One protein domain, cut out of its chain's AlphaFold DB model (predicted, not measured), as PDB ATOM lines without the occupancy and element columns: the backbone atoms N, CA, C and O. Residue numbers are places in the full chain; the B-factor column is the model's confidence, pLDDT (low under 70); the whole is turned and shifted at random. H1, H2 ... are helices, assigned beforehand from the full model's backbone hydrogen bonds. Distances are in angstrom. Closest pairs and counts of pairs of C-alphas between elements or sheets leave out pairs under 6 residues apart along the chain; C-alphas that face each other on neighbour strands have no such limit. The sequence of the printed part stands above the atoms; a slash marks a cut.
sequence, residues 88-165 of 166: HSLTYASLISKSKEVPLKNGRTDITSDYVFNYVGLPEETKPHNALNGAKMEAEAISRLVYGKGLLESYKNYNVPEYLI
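This is residues 88 to 165 of the 166 residues of an uncharacterized protein of Candidatus Parvarchaeum acidophilus ARMAN-5 (UniProt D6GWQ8). Three helices make a small triangle, each touching the other two and running the same way; the link between H1 and H2 loops out beyond them on the side away from H3, with Gly 107 at its tip, and residues 148 to 165, which have no named element, begin by folding back beside H3. That stretch then crosses over residues 120 to 122 and returns beside the last turn of H3, while residues 127 to 132 stick out free. The printed part has 78 residues with three named helices, in the order H1, H2, H3, and no named strand; the class is all helix, with 34 residues, under half, in named elements. The whole is compact, with a radius of gyration of the C-alphas of 12.5 A, and flat in outline, spanning 35 by 30 by 15 A.

Start at the first printed residue with H1, residues 88 to 97, and go on to H2, residues 113 to 119: the two touch, at a shallow tilt of 29 degrees, and run the same way. Their closest C-alphas are those of Thr 91 and Val 116, 6.5 A apart. Next look at H3, residues 131 to 147, which touches H2 with residues 137 to 141 alone. The closest C-alphas of that pair are those of Phe 117 and Ala 141, 6.3 A apart; the tilt of 38 degrees is only just steep, and they run the same way. With residues 142 to 146 alone H3 touches H1, at a shallow tilt of 27 degrees, the same way; the closest C-alphas are those of Leu 90 and Leu 145, 6.8 A apart. The helix packing is mostly aligned, but only just: 2 of 3 touching pairs are at a shallow tilt. In H1, H2 and H3 every O i to N i+4 pair is within hydrogen-bond range. Between H1 and H2, residues 104 to 105 make a short antiparallel pairing with residues 108 to 109.

Find C-alpha 88 at (172.827, 129.026, 117.626); from there H1 runs 14.2 A to C-alpha 97. H2 runs 9.7 A from C-alpha 113 at (171.524, 121.778, 119.966) to C-alpha 119. H3, the longest helix, runs 23.7 A from C-alpha 131 to C-alpha 147 at (176.907, 135.019, 132.067).

Look for the two C-alphas farthest apart at Gly 107 and Glu 153, 38.0 A from each other. The links from H1 to H2, 15 residues, and from H2 to H3, 11 residues, are both long. The printed part has no cut, its mean pLDDT is 95.9, and no printed residue is under 70.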
ATOM      1  N   HIS A  88     171.994 129.116 118.826       98.25
ATOM      2  CA  HIS A  88     172.827 129.026 117.626       98.25
ATOM      3  C   HIS A  88     173.640 130.309 117.440       98.25
ATOM      4  O   HIS A  88     174.867 130.260 117.360       98.25
ATOM      5  N   SER A  89     172.964 131.462 117.447       98.19
ATOM      6  CA  SER A  89     173.593 132.766 117.212       98.19
ATOM      7  C   SER A  89     174.548 133.150 118.342       98.19
ATOM      8  O   SER A  89     175.644 133.645 118.078       98.19
ATOM      9  N   LEU A  90     174.176 132.870 119.595       98.44
ATOM     10  CA  LEU A  90     175.055 133.083 120.750       98.44
ATOM     11  C   LEU A  90     176.332 132.236 120.659       98.44
ATOM     12  O   LEU A  90     177.431 132.736 120.902       98.44
ATOM     13  N   THR A  91     176.201 130.966 120.276       98.62
ATOM     14  CA  THR A  91     177.340 130.049 120.141       98.62
ATOM     15  C   THR A  91     178.226 130.442 118.966       98.62
ATOM     16  O   THR A  91     179.443 130.508 119.125       98.62
ATOM     17  N   TYR A  92     177.636 130.786 117.819       98.56
ATOM     18  CA  TYR A  92     178.356 131.313 116.660       98.56
ATOM     19  C   TYR A  92     179.197 132.543 117.032       98.56
ATOM     20  O   TYR A  92     180.403 132.567 116.792       98.56
ATOM     21  N   ALA A  93     178.592 133.534 117.695       98.31
ATOM     22  CA  ALA A  93     179.301 134.729 118.146       98.31
ATOM     23  C   ALA A  93     180.421 134.395 119.149       98.31
ATOM     24  O   ALA A  93     181.526 134.936 119.063       98.31
ATOM     25  N   SER A  94     180.174 133.466 120.079       98.19
ATOM     26  CA  SER A  94     181.189 133.030 121.041       98.19
ATOM     27  C   SER A  94     182.362 132.298 120.376       98.19
ATOM     28  O   SER A  94     183.503 132.516 120.777       98.19
ATOM     29  N   LEU A  95     182.118 131.471 119.353       98.38
ATOM     30  CA  LEU A  95     183.172 130.809 118.576       98.38
ATOM     31  C   LEU A  95     184.056 131.836 117.862       98.38
ATOM     32  O   LEU A  95     185.269 131.836 118.065       98.38
ATOM     33  N   ILE A  96     183.441 132.755 117.112       98.00
ATOM     34  CA  ILE A  96     184.156 133.793 116.360       98.00
ATOM     35  C   ILE A  96     184.968 134.698 117.290       98.00
ATOM     36  O   ILE A  96     186.154 134.912 117.052       98.00
ATOM     37  N   SER A  97     184.375 135.179 118.389       97.06
ATOM     38  CA  SER A  97     185.076 136.048 119.353       97.06
ATOM     39  C   SER A  97     186.285 135.389 120.027       97.06
ATOM     40  O   SER A  97     187.129 136.084 120.582       97.06
ATOM     41  N   LYS A  98     186.369 134.055 119.987       95.69
ATOM     42  CA  LYS A  98     187.458 133.257 120.567       95.69
ATOM     43  C   LYS A  98     188.374 132.658 119.506       95.69
ATOM     44  O   LYS A  98     189.150 131.761 119.828       95.69
ATOM     45  N   SER A  99     188.250 133.096 118.252       96.56
ATOM     46  CA  SER A  99     189.015 132.569 117.119       96.56
ATOM     47  C   SER A  99     188.909 131.043 116.977       96.56
ATOM     48  O   SER A  99     189.862 130.384 116.565       96.56
ATOM     49  N   LYS A 100     187.758 130.466 117.348       95.94
ATOM     50  CA  LYS A 100     187.463 129.041 117.168       95.94
ATOM     51  C   LYS A 100     186.786 128.816 115.821       95.94
ATOM     52  O   LYS A 100     185.991 129.641 115.369       95.94
ATOM     53  N   GLU A 101     187.074 127.674 115.207       96.62
ATOM     54  CA  GLU A 101     186.439 127.272 113.955       96.62
ATOM     55  C   GLU A 101     184.928 127.083 114.148       96.62
ATOM     56  O   GLU A 101     184.474 126.464 115.115       96.62
ATOM     57  N   VAL A 102     184.145 127.631 113.219       98.06
ATOM     58  CA  VAL A 102     182.698 127.418 113.180       98.06
ATOM     59  C   VAL A 102     182.424 126.147 112.380       98.06
ATOM     60  O   VAL A 102     182.803 126.103 111.210       98.06
ATOM     61  N   PRO A 103     181.741 125.137 112.949       97.50
ATOM     62  CA  PRO A 103     181.445 123.910 112.220       97.50
ATOM     63  C   PRO A 103     180.553 124.222 111.016       97.50
ATOM     64  O   PRO A 103     179.546 124.926 111.149       97.50
ATOM     65  N   LEU A 104     180.911 123.689 109.849       97.94
ATOM     66  CA  LEU A 104     180.154 123.857 108.612       97.94
ATOM     67  C   LEU A 104     179.713 122.511 108.039       97.94
ATOM     68  O   LEU A 104     180.457 121.534 108.038       97.94
ATOM     69  N   LYS A 105     178.523 122.501 107.444       96.88
ATOM     70  CA  LYS A 105     177.988 121.405 106.643       96.88
ATOM     71  C   LYS A 105     177.262 121.980 105.437       96.88
ATOM     72  O   LYS A 105     176.377 122.822 105.572       96.88
ATOM     73  N   ASN A 106     177.649 121.544 104.239       96.50
ATOM     74  CA  ASN A 106     177.085 122.032 102.972       96.50
ATOM     75  C   ASN A 106     177.104 123.573 102.853       96.50
ATOM     76  O   ASN A 106     176.107 124.188 102.461       96.50
ATOM     77  N   GLY A 107     178.220 124.195 103.249       94.62
ATOM     78  CA  GLY A 107     178.427 125.647 103.166       94.62
ATOM     79  C   GLY A 107     177.620 126.482 104.166       94.62
ATOM     80  O   GLY A 107     177.511 127.693 103.993       94.62
ATOM     81  N   ARG A 108     177.022 125.864 105.192       95.62
ATOM     82  CA  ARG A 108     176.255 126.544 106.246       95.62
ATOM     83  C   ARG A 108     176.704 126.067 107.618       95.62
ATOM     84  O   ARG A 108     177.234 124.970 107.736       95.62
ATOM     85  N   THR A 109     176.478 126.875 108.647       96.62
ATOM     86  CA  THR A 109     176.811 126.521 110.033       96.62
ATOM     87  C   THR A 109     176.072 125.261 110.481       96.62
ATOM     88  O   THR A 109     174.848 125.213 110.361       96.62
ATOM     89  N   ASP A 110     176.794 124.301 111.052       97.44
ATOM     90  CA  ASP A 110     176.266 123.043 111.599       97.44
ATOM     91  C   ASP A 110     176.293 123.054 113.137       97.44
ATOM     92  O   ASP A 110     176.726 122.114 113.796       97.44
ATOM     93  N   ILE A 111     175.874 124.178 113.724       98.12
ATOM     94  CA  ILE A 111     175.730 124.331 115.175       98.12
ATOM     95  C   ILE A 111     174.355 123.775 115.552       98.12
ATOM     96  O   ILE A 111     173.350 124.476 115.449       98.12
ATOM     97  N   THR A 112     174.311 122.506 115.945       97.06
ATOM     98  CA  THR A 112     173.108 121.819 116.448       97.06
ATOM     99  C   THR A 112     172.904 122.079 117.945       97.06
ATOM    100  O   THR A 112     173.808 122.582 118.613       97.06
ATOM    101  N   SER A 113     171.753 121.704 118.513       95.75
ATOM    102  CA  SER A 113     171.524 121.778 119.966       95.75
ATOM    103  C   SER A 113     172.560 120.971 120.753       95.75
ATOM    104  O   SER A 113     173.117 121.473 121.723       95.75
ATOM    105  N   ASP A 114     172.895 119.763 120.288       96.25
ATOM    106  CA  ASP A 114     173.924 118.923 120.909       96.25
ATOM    107  C   ASP A 114     175.310 119.583 120.827       96.25
ATOM    108  O   ASP A 114     176.065 119.559 121.799       96.25
ATOM    109  N   TYR A 115     175.632 120.253 119.710       98.00
ATOM    110  CA  TYR A 115     176.861 121.045 119.610       98.00
ATOM    111  C   TYR A 115     176.873 122.175 120.644       98.00
ATOM    112  O   TYR A 115     177.880 122.365 121.324       98.00
ATOM    113  N   VAL A 116     175.765 122.913 120.787       98.50
ATOM    114  CA  VAL A 116     175.635 123.972 121.800       98.50
ATOM    115  C   VAL A 116     175.861 123.401 123.198       98.50
ATOM    116  O   VAL A 116     176.665 123.957 123.943       98.50
ATOM    117  N   PHE A 117     175.193 122.302 123.557       98.38
ATOM    118  CA  PHE A 117     175.317 121.688 124.880       98.38
ATOM    119  C   PHE A 117     176.758 121.271 125.171       98.38
ATOM    120  O   PHE A 117     177.327 121.709 126.170       98.38
ATOM    121  N   ASN A 118     177.391 120.552 124.245       98.06
ATOM    122  CA  ASN A 118     178.794 120.164 124.375       98.06
ATOM    123  C   ASN A 118     179.716 121.393 124.489       98.06
ATOM    124  O   ASN A 118     180.615 121.425 125.331       98.06
ATOM    125  N   TYR A 119     179.464 122.445 123.703       98.31
ATOM    126  CA  TYR A 119     180.224 123.697 123.749       98.31
ATOM    127  C   TYR A 119     180.105 124.424 125.095       98.31
ATOM    128  O   TYR A 119     181.041 125.090 125.526       98.31
ATOM    129  N   VAL A 120     178.985 124.299 125.805       98.38
ATOM    130  CA  VAL A 120     178.822 124.891 127.144       98.38
ATOM    131  C   VAL A 120     179.167 123.923 128.282       98.38
ATOM    132  O   VAL A 120     178.901 124.223 129.449       98.38
ATOM    133  N   GLY A 121     179.763 122.768 127.973       98.06
ATOM    134  CA  GLY A 121     180.161 121.760 128.958       98.06
ATOM    135  C   GLY A 121     179.003 120.934 129.524       98.06
ATOM    136  O   GLY A 121     179.118 120.411 130.627       98.06
ATOM    137  N   LEU A 122     177.883 120.843 128.808       98.19
ATOM    138  CA  LEU A 122     176.748 119.972 129.125       98.19
ATOM    139  C   LEU A 122     176.801 118.683 128.290       98.19
ATOM    140  O   LEU A 122     177.417 118.678 127.226       98.19
ATOM    141  N   PRO A 123     176.156 117.592 128.744       96.31
ATOM    142  CA  PRO A 123     176.001 116.389 127.931       96.31
ATOM    143  C   PRO A 123     174.992 116.612 126.793       96.31
ATOM    144  O   PRO A 123     174.239 117.585 126.806       96.31
ATOM    145  N   GLU A 124     174.919 115.671 125.853       93.62
ATOM    146  CA  GLU A 124     173.838 115.606 124.858       93.62
ATOM    147  C   GLU A 124     172.466 115.377 125.515       93.62
ATOM    148  O   GLU A 124     172.363 114.828 126.621       93.62
ATOM    149  N   GLU A 125     171.385 115.767 124.829       89.06
ATOM    150  CA  GLU A 125     170.037 115.522 125.346       89.06
ATOM    151  C   GLU A 125     169.731 114.015 125.371       89.06
ATOM    152  O   GLU A 125     169.874 113.290 124.381       89.06
ATOM    153  N   THR A 126     169.235 113.528 126.510       87.56
ATOM    154  CA  THR A 126     168.774 112.143 126.640       87.56
ATOM    155  C   THR A 126     167.629 111.855 125.669       87.56
ATOM    156  O   THR A 126     166.643 112.592 125.637       87.56
ATOM    157  N   LYS A 127     167.710 110.736 124.942       85.06
ATOM    158  CA  LYS A 127     166.655 110.285 124.020       85.06
ATOM    159  C   LYS A 127     165.675 109.323 124.716       85.06
ATOM    160  O   LYS A 127     166.106 108.536 125.558       85.06
ATOM    161  N   PRO A 128     164.378 109.314 124.341       84.25
ATOM    162  CA  PRO A 128     163.732 110.174 123.342       84.25
ATOM    163  C   PRO A 128     163.618 111.628 123.819       84.25
ATOM    164  O   PRO A 128     163.558 111.873 125.022       84.25
ATOM    165  N   HIS A 129     163.560 112.572 122.875       81.88
ATOM    166  CA  HIS A 129     163.547 114.002 123.194       81.88
ATOM    167  C   HIS A 129     162.379 114.354 124.115       81.88
ATOM    168  O   HIS A 129     161.261 113.861 123.949       81.88
ATOM    169  N   ASN A 130     162.609 115.243 125.073       88.12
ATOM    170  CA  ASN A 130     161.556 115.708 125.960       88.12
ATOM    171  C   ASN A 130     161.593 117.228 126.014       88.12
ATOM    172  O   ASN A 130     162.555 117.801 126.506       88.12
ATOM    173  N   ALA A 131     160.511 117.878 125.579       87.69
ATOM    174  CA  ALA A 131     160.459 119.336 125.466       87.69
ATOM    175  C   ALA A 131     160.839 120.072 126.766       87.69
ATOM    176  O   ALA A 131     161.458 121.127 126.712       87.69
ATOM    177  N   LEU A 132     160.511 119.511 127.938       89.44
ATOM    178  CA  LEU A 132     160.903 120.111 129.212       89.44
ATOM    179  C   LEU A 132     162.402 119.952 129.489       89.44
ATOM    180  O   LEU A 132     163.018 120.873 130.020       89.44
ATOM    181  N   ASN A 133     162.978 118.791 129.177       91.25
ATOM    182  CA  ASN A 133     164.412 118.573 129.350       91.25
ATOM    183  C   ASN A 133     165.202 119.461 128.387       91.25
ATOM    184  O   ASN A 133     166.090 120.172 128.847       91.25
ATOM    185  N   GLY A 134     164.810 119.506 127.110       92.69
ATOM    186  CA  GLY A 134     165.373 120.427 126.123       92.69
ATOM    187  C   GLY A 134     165.339 121.878 126.604       92.69
ATOM    188  O   GLY A 134     166.387 122.505 126.717       92.69
ATOM    189  N   ALA A 135     164.175 122.381 127.034       94.62
ATOM    190  CA  ALA A 135     164.047 123.753 127.537       94.62
ATOM    191  C   ALA A 135     164.940 124.044 128.762       94.62
ATOM    192  O   ALA A 135     165.484 125.140 128.897       94.62
ATOM    193  N   LYS A 136     165.124 123.070 129.666       95.56
ATOM    194  CA  LYS A 136     166.039 123.207 130.814       95.56
ATOM    195  C   LYS A 136     167.500 123.265 130.379       95.56
ATOM    196  O   LYS A 136     168.246 124.089 130.905       95.56
ATOM    197  N   MET A 137     167.902 122.411 129.441       97.19
ATOM    198  CA  MET A 137     169.265 122.398 128.903       97.19
ATOM    199  C   MET A 137     169.570 123.681 128.130       97.19
ATOM    200  O   MET A 137     170.646 124.246 128.291       97.19
ATOM    201  N   GLU A 138     168.614 124.193 127.357       97.38
ATOM    202  CA  GLU A 138     168.745 125.472 126.656       97.38
ATOM    203  C   GLU A 138     168.856 126.651 127.627       97.38
ATOM    204  O   GLU A 138     169.727 127.501 127.452       97.38
ATOM    205  N   ALA A 139     168.040 126.687 128.686       97.44
ATOM    206  CA  ALA A 139     168.135 127.721 129.719       97.44
ATOM    207  C   ALA A 139     169.506 127.711 130.421       97.44
ATOM    208  O   ALA A 139     170.119 128.766 130.614       97.44
ATOM    209  N   GLU A 140     170.013 126.523 130.763       98.38
ATOM    210  CA  GLU A 140     171.362 126.349 131.305       98.38
ATOM    211  C   GLU A 140     172.430 126.828 130.310       98.38
ATOM    212  O   GLU A 140     173.313 127.605 130.677       98.38
ATOM    213  N   ALA A 141     172.327 126.434 129.036       98.44
ATOM    214  CA  ALA A 141     173.272 126.828 127.997       98.44
ATOM    215  C   ALA A 141     173.308 128.345 127.775       98.44
ATOM    216  O   ALA A 141     174.391 128.923 127.687       98.44
ATOM    217  N   ILE A 142     172.150 129.009 127.757       98.38
ATOM    218  CA  ILE A 142     172.065 130.472 127.662       98.38
ATOM    219  C   ILE A 142     172.764 131.123 128.854       98.38
ATOM    220  O   ILE A 142     173.548 132.051 128.661       98.38
ATOM    221  N   SER A 143     172.531 130.634 130.078       98.12
ATOM    222  CA  SER A 143     173.197 131.189 131.261       98.12
ATOM    223  C   SER A 143     174.719 131.084 131.162       98.12
ATOM    224  O   SER A 143     175.429 132.050 131.448       98.12
ATOM    225  N   ARG A 144     175.229 129.944 130.690       98.31
ATOM    226  CA  ARG A 144     176.670 129.733 130.505       98.31
ATOM    227  C   ARG A 144     177.247 130.613 129.397       98.31
ATOM    228  O   ARG A 144     178.281 131.231 129.611       98.31
ATOM    229  N   LEU A 145     176.567 130.734 128.256       98.19
ATOM    230  CA  LEU A 145     177.003 131.581 127.136       98.19
ATOM    231  C   LEU A 145     176.991 133.073 127.487       98.19
ATOM    232  O   LEU A 145     177.915 133.805 127.134       98.19
ATOM    233  N   VAL A 146     175.938 133.537 128.161       97.12
ATOM    234  CA  VAL A 146     175.709 134.966 128.415       97.12
ATOM    235  C   VAL A 146     176.381 135.431 129.699       97.12
ATOM    236  O   VAL A 146     176.873 136.556 129.743       97.12
ATOM    237  N   TYR A 147     176.424 134.609 130.745       97.00
ATOM    238  CA  TYR A 147     176.907 135.019 132.067       97.00
ATOM    239  C   TYR A 147     178.134 134.247 132.549       97.00
ATOM    240  O   TYR A 147     178.668 134.608 133.593       97.00
ATOM    241  N   GLY A 148     178.574 133.203 131.842       97.56
ATOM    242  CA  GLY A 148     179.715 132.396 132.275       97.56
ATOM    243  C   GLY A 148     179.460 131.593 133.551       97.56
ATOM    244  O   GLY A 148     180.404 131.242 134.251       97.56
ATOM    245  N   LYS A 149     178.190 131.318 133.888       97.56
ATOM    246  CA  LYS A 149     177.805 130.598 135.112       97.56
ATOM    247  C   LYS A 149     176.649 129.629 134.882       97.56
ATOM    248  O   LYS A 149     175.800 129.859 134.016       97.56
ATOM    249  N   GLY A 150     176.603 128.575 135.694       97.44
ATOM    250  CA  GLY A 150     175.473 127.647 135.724       97.44
ATOM    251  C   GLY A 150     174.194 128.290 136.273       97.44
ATOM    252  O   GLY A 150     174.248 129.325 136.943       97.44
ATOM    253  N   LEU A 151     173.047 127.680 135.972       97.38
ATOM    254  CA  LEU A 151     171.716 128.176 136.338       97.38
ATOM    255  C   LEU A 151     170.923 127.176 137.186       97.38
ATOM    256  O   LEU A 151     170.296 127.567 138.168       97.38
ATOM    257  N   LEU A 152     170.904 125.903 136.793       96.38
ATOM    258  CA  LEU A 152     170.040 124.881 137.377       96.38
ATOM    259  C   LEU A 152     170.840 123.872 138.202       96.38
ATOM    260  O   LEU A 152     171.834 123.310 137.747       96.38
ATOM    261  N   GLU A 153     170.317 123.545 139.384       95.19
ATOM    262  CA  GLU A 153     170.907 122.570 140.315       95.19
ATOM    263  C   GLU A 153     171.149 121.193 139.672       95.19
ATOM    264  O   GLU A 153     172.130 120.517 139.979       95.19
ATOM    265  N   SER A 154     170.294 120.789 138.724       94.00
ATOM    266  CA  SER A 154     170.438 119.536 137.974       94.00
ATOM    267  C   SER A 154     171.726 119.455 137.155       94.00
ATOM    268  O   SER A 154     172.138 118.352 136.804       94.00
ATOM    269  N   TYR A 155     172.358 120.594 136.857       96.19
ATOM    270  CA  TYR A 155     173.581 120.664 136.062       96.19
ATOM    271  C   TYR A 155     174.808 121.138 136.850       96.19
ATOM    272  O   TYR A 155     175.862 121.351 136.256       96.19
ATOM    273  N   LYS A 156     174.716 121.249 138.182       96.25
ATOM    274  CA  LYS A 156     175.808 121.764 139.031       96.25
ATOM    275  C   LYS A 156     177.116 120.971 138.937       96.25
ATOM    276  O   LYS A 156     178.183 121.529 139.140       96.25
ATOM    277  N   ASN A 157     177.023 119.673 138.639       96.94
ATOM    278  CA  ASN A 157     178.179 118.780 138.531       96.94
ATOM    279  C   ASN A 157     178.875 118.880 137.162       96.94
ATOM    280  O   ASN A 157     179.910 118.252 136.958       96.94
ATOM    281  N   TYR A 158     178.310 119.636 136.219       97.12
ATOM    282  CA  TYR A 158     178.924 119.909 134.927       97.12
ATOM    283  C   TYR A 158     179.598 121.274 134.977       97.12
ATOM    284  O   TYR A 158     178.915 122.302 135.017       97.12
ATOM    285  N   ASN A 159     180.928 121.284 134.948       97.06
ATOM    286  CA  ASN A 159     181.706 122.517 134.993       97.06
ATOM    287  C   ASN A 159     181.374 123.431 133.806       97.06
ATOM    288  O   ASN A 159     181.177 122.968 132.680       97.06
ATOM    289  N   VAL A 160     181.339 124.738 134.061       98.12
ATOM    290  CA  VAL A 160     181.309 125.733 132.987       98.12
ATOM    291  C   VAL A 160     182.714 125.799 132.379       98.12
ATOM    292  O   VAL A 160     183.672 125.965 133.136       98.12
ATOM    293  N   PRO A 161     182.875 125.654 131.051       98.12
ATOM    294  CA  PRO A 161     184.188 125.726 130.422       98.12
ATOM    295  C   PRO A 161     184.890 127.058 130.706       98.12
ATOM    296  O   PRO A 161     184.264 128.111 130.599       98.12
ATOM    297  N   GLU A 162     186.194 127.020 130.991       97.19
ATOM    298  CA  GLU A 162     186.987 128.202 131.375       97.19
ATOM    299  C   GLU A 162     186.871 129.352 130.374       97.19
ATOM    300  O   GLU A 162     186.745 130.508 130.757       97.19
ATOM    301  N   TYR A 163     186.814 129.039 129.078       96.06
ATOM    302  CA  TYR A 163     186.674 130.049 128.031       96.06
ATOM    303  C   TYR A 163     185.325 130.786 128.049       96.06
ATOM    304  O   TYR A 163     185.172 131.759 127.318       96.06
ATOM    305  N   LEU A 164     184.331 130.332 128.814       96.81
ATOM    306  CA  LEU A 164     183.056 131.032 129.004       96.81
ATOM    307  C   LEU A 164     182.994 131.813 130.320       96.81
ATOM    308  O   LEU A 164     182.098 132.644 130.464       96.81
ATOM    309  N   ILE A 165     183.911 131.565 131.258       94.06
ATOM    310  CA  ILE A 165     183.960 132.278 132.537       94.06
ATOM    311  C   ILE A 165     184.357 133.736 132.270       94.06
ATOM    312  O   ILE A 165     185.229 134.010 131.445       94.06
TER     313      ILE A 165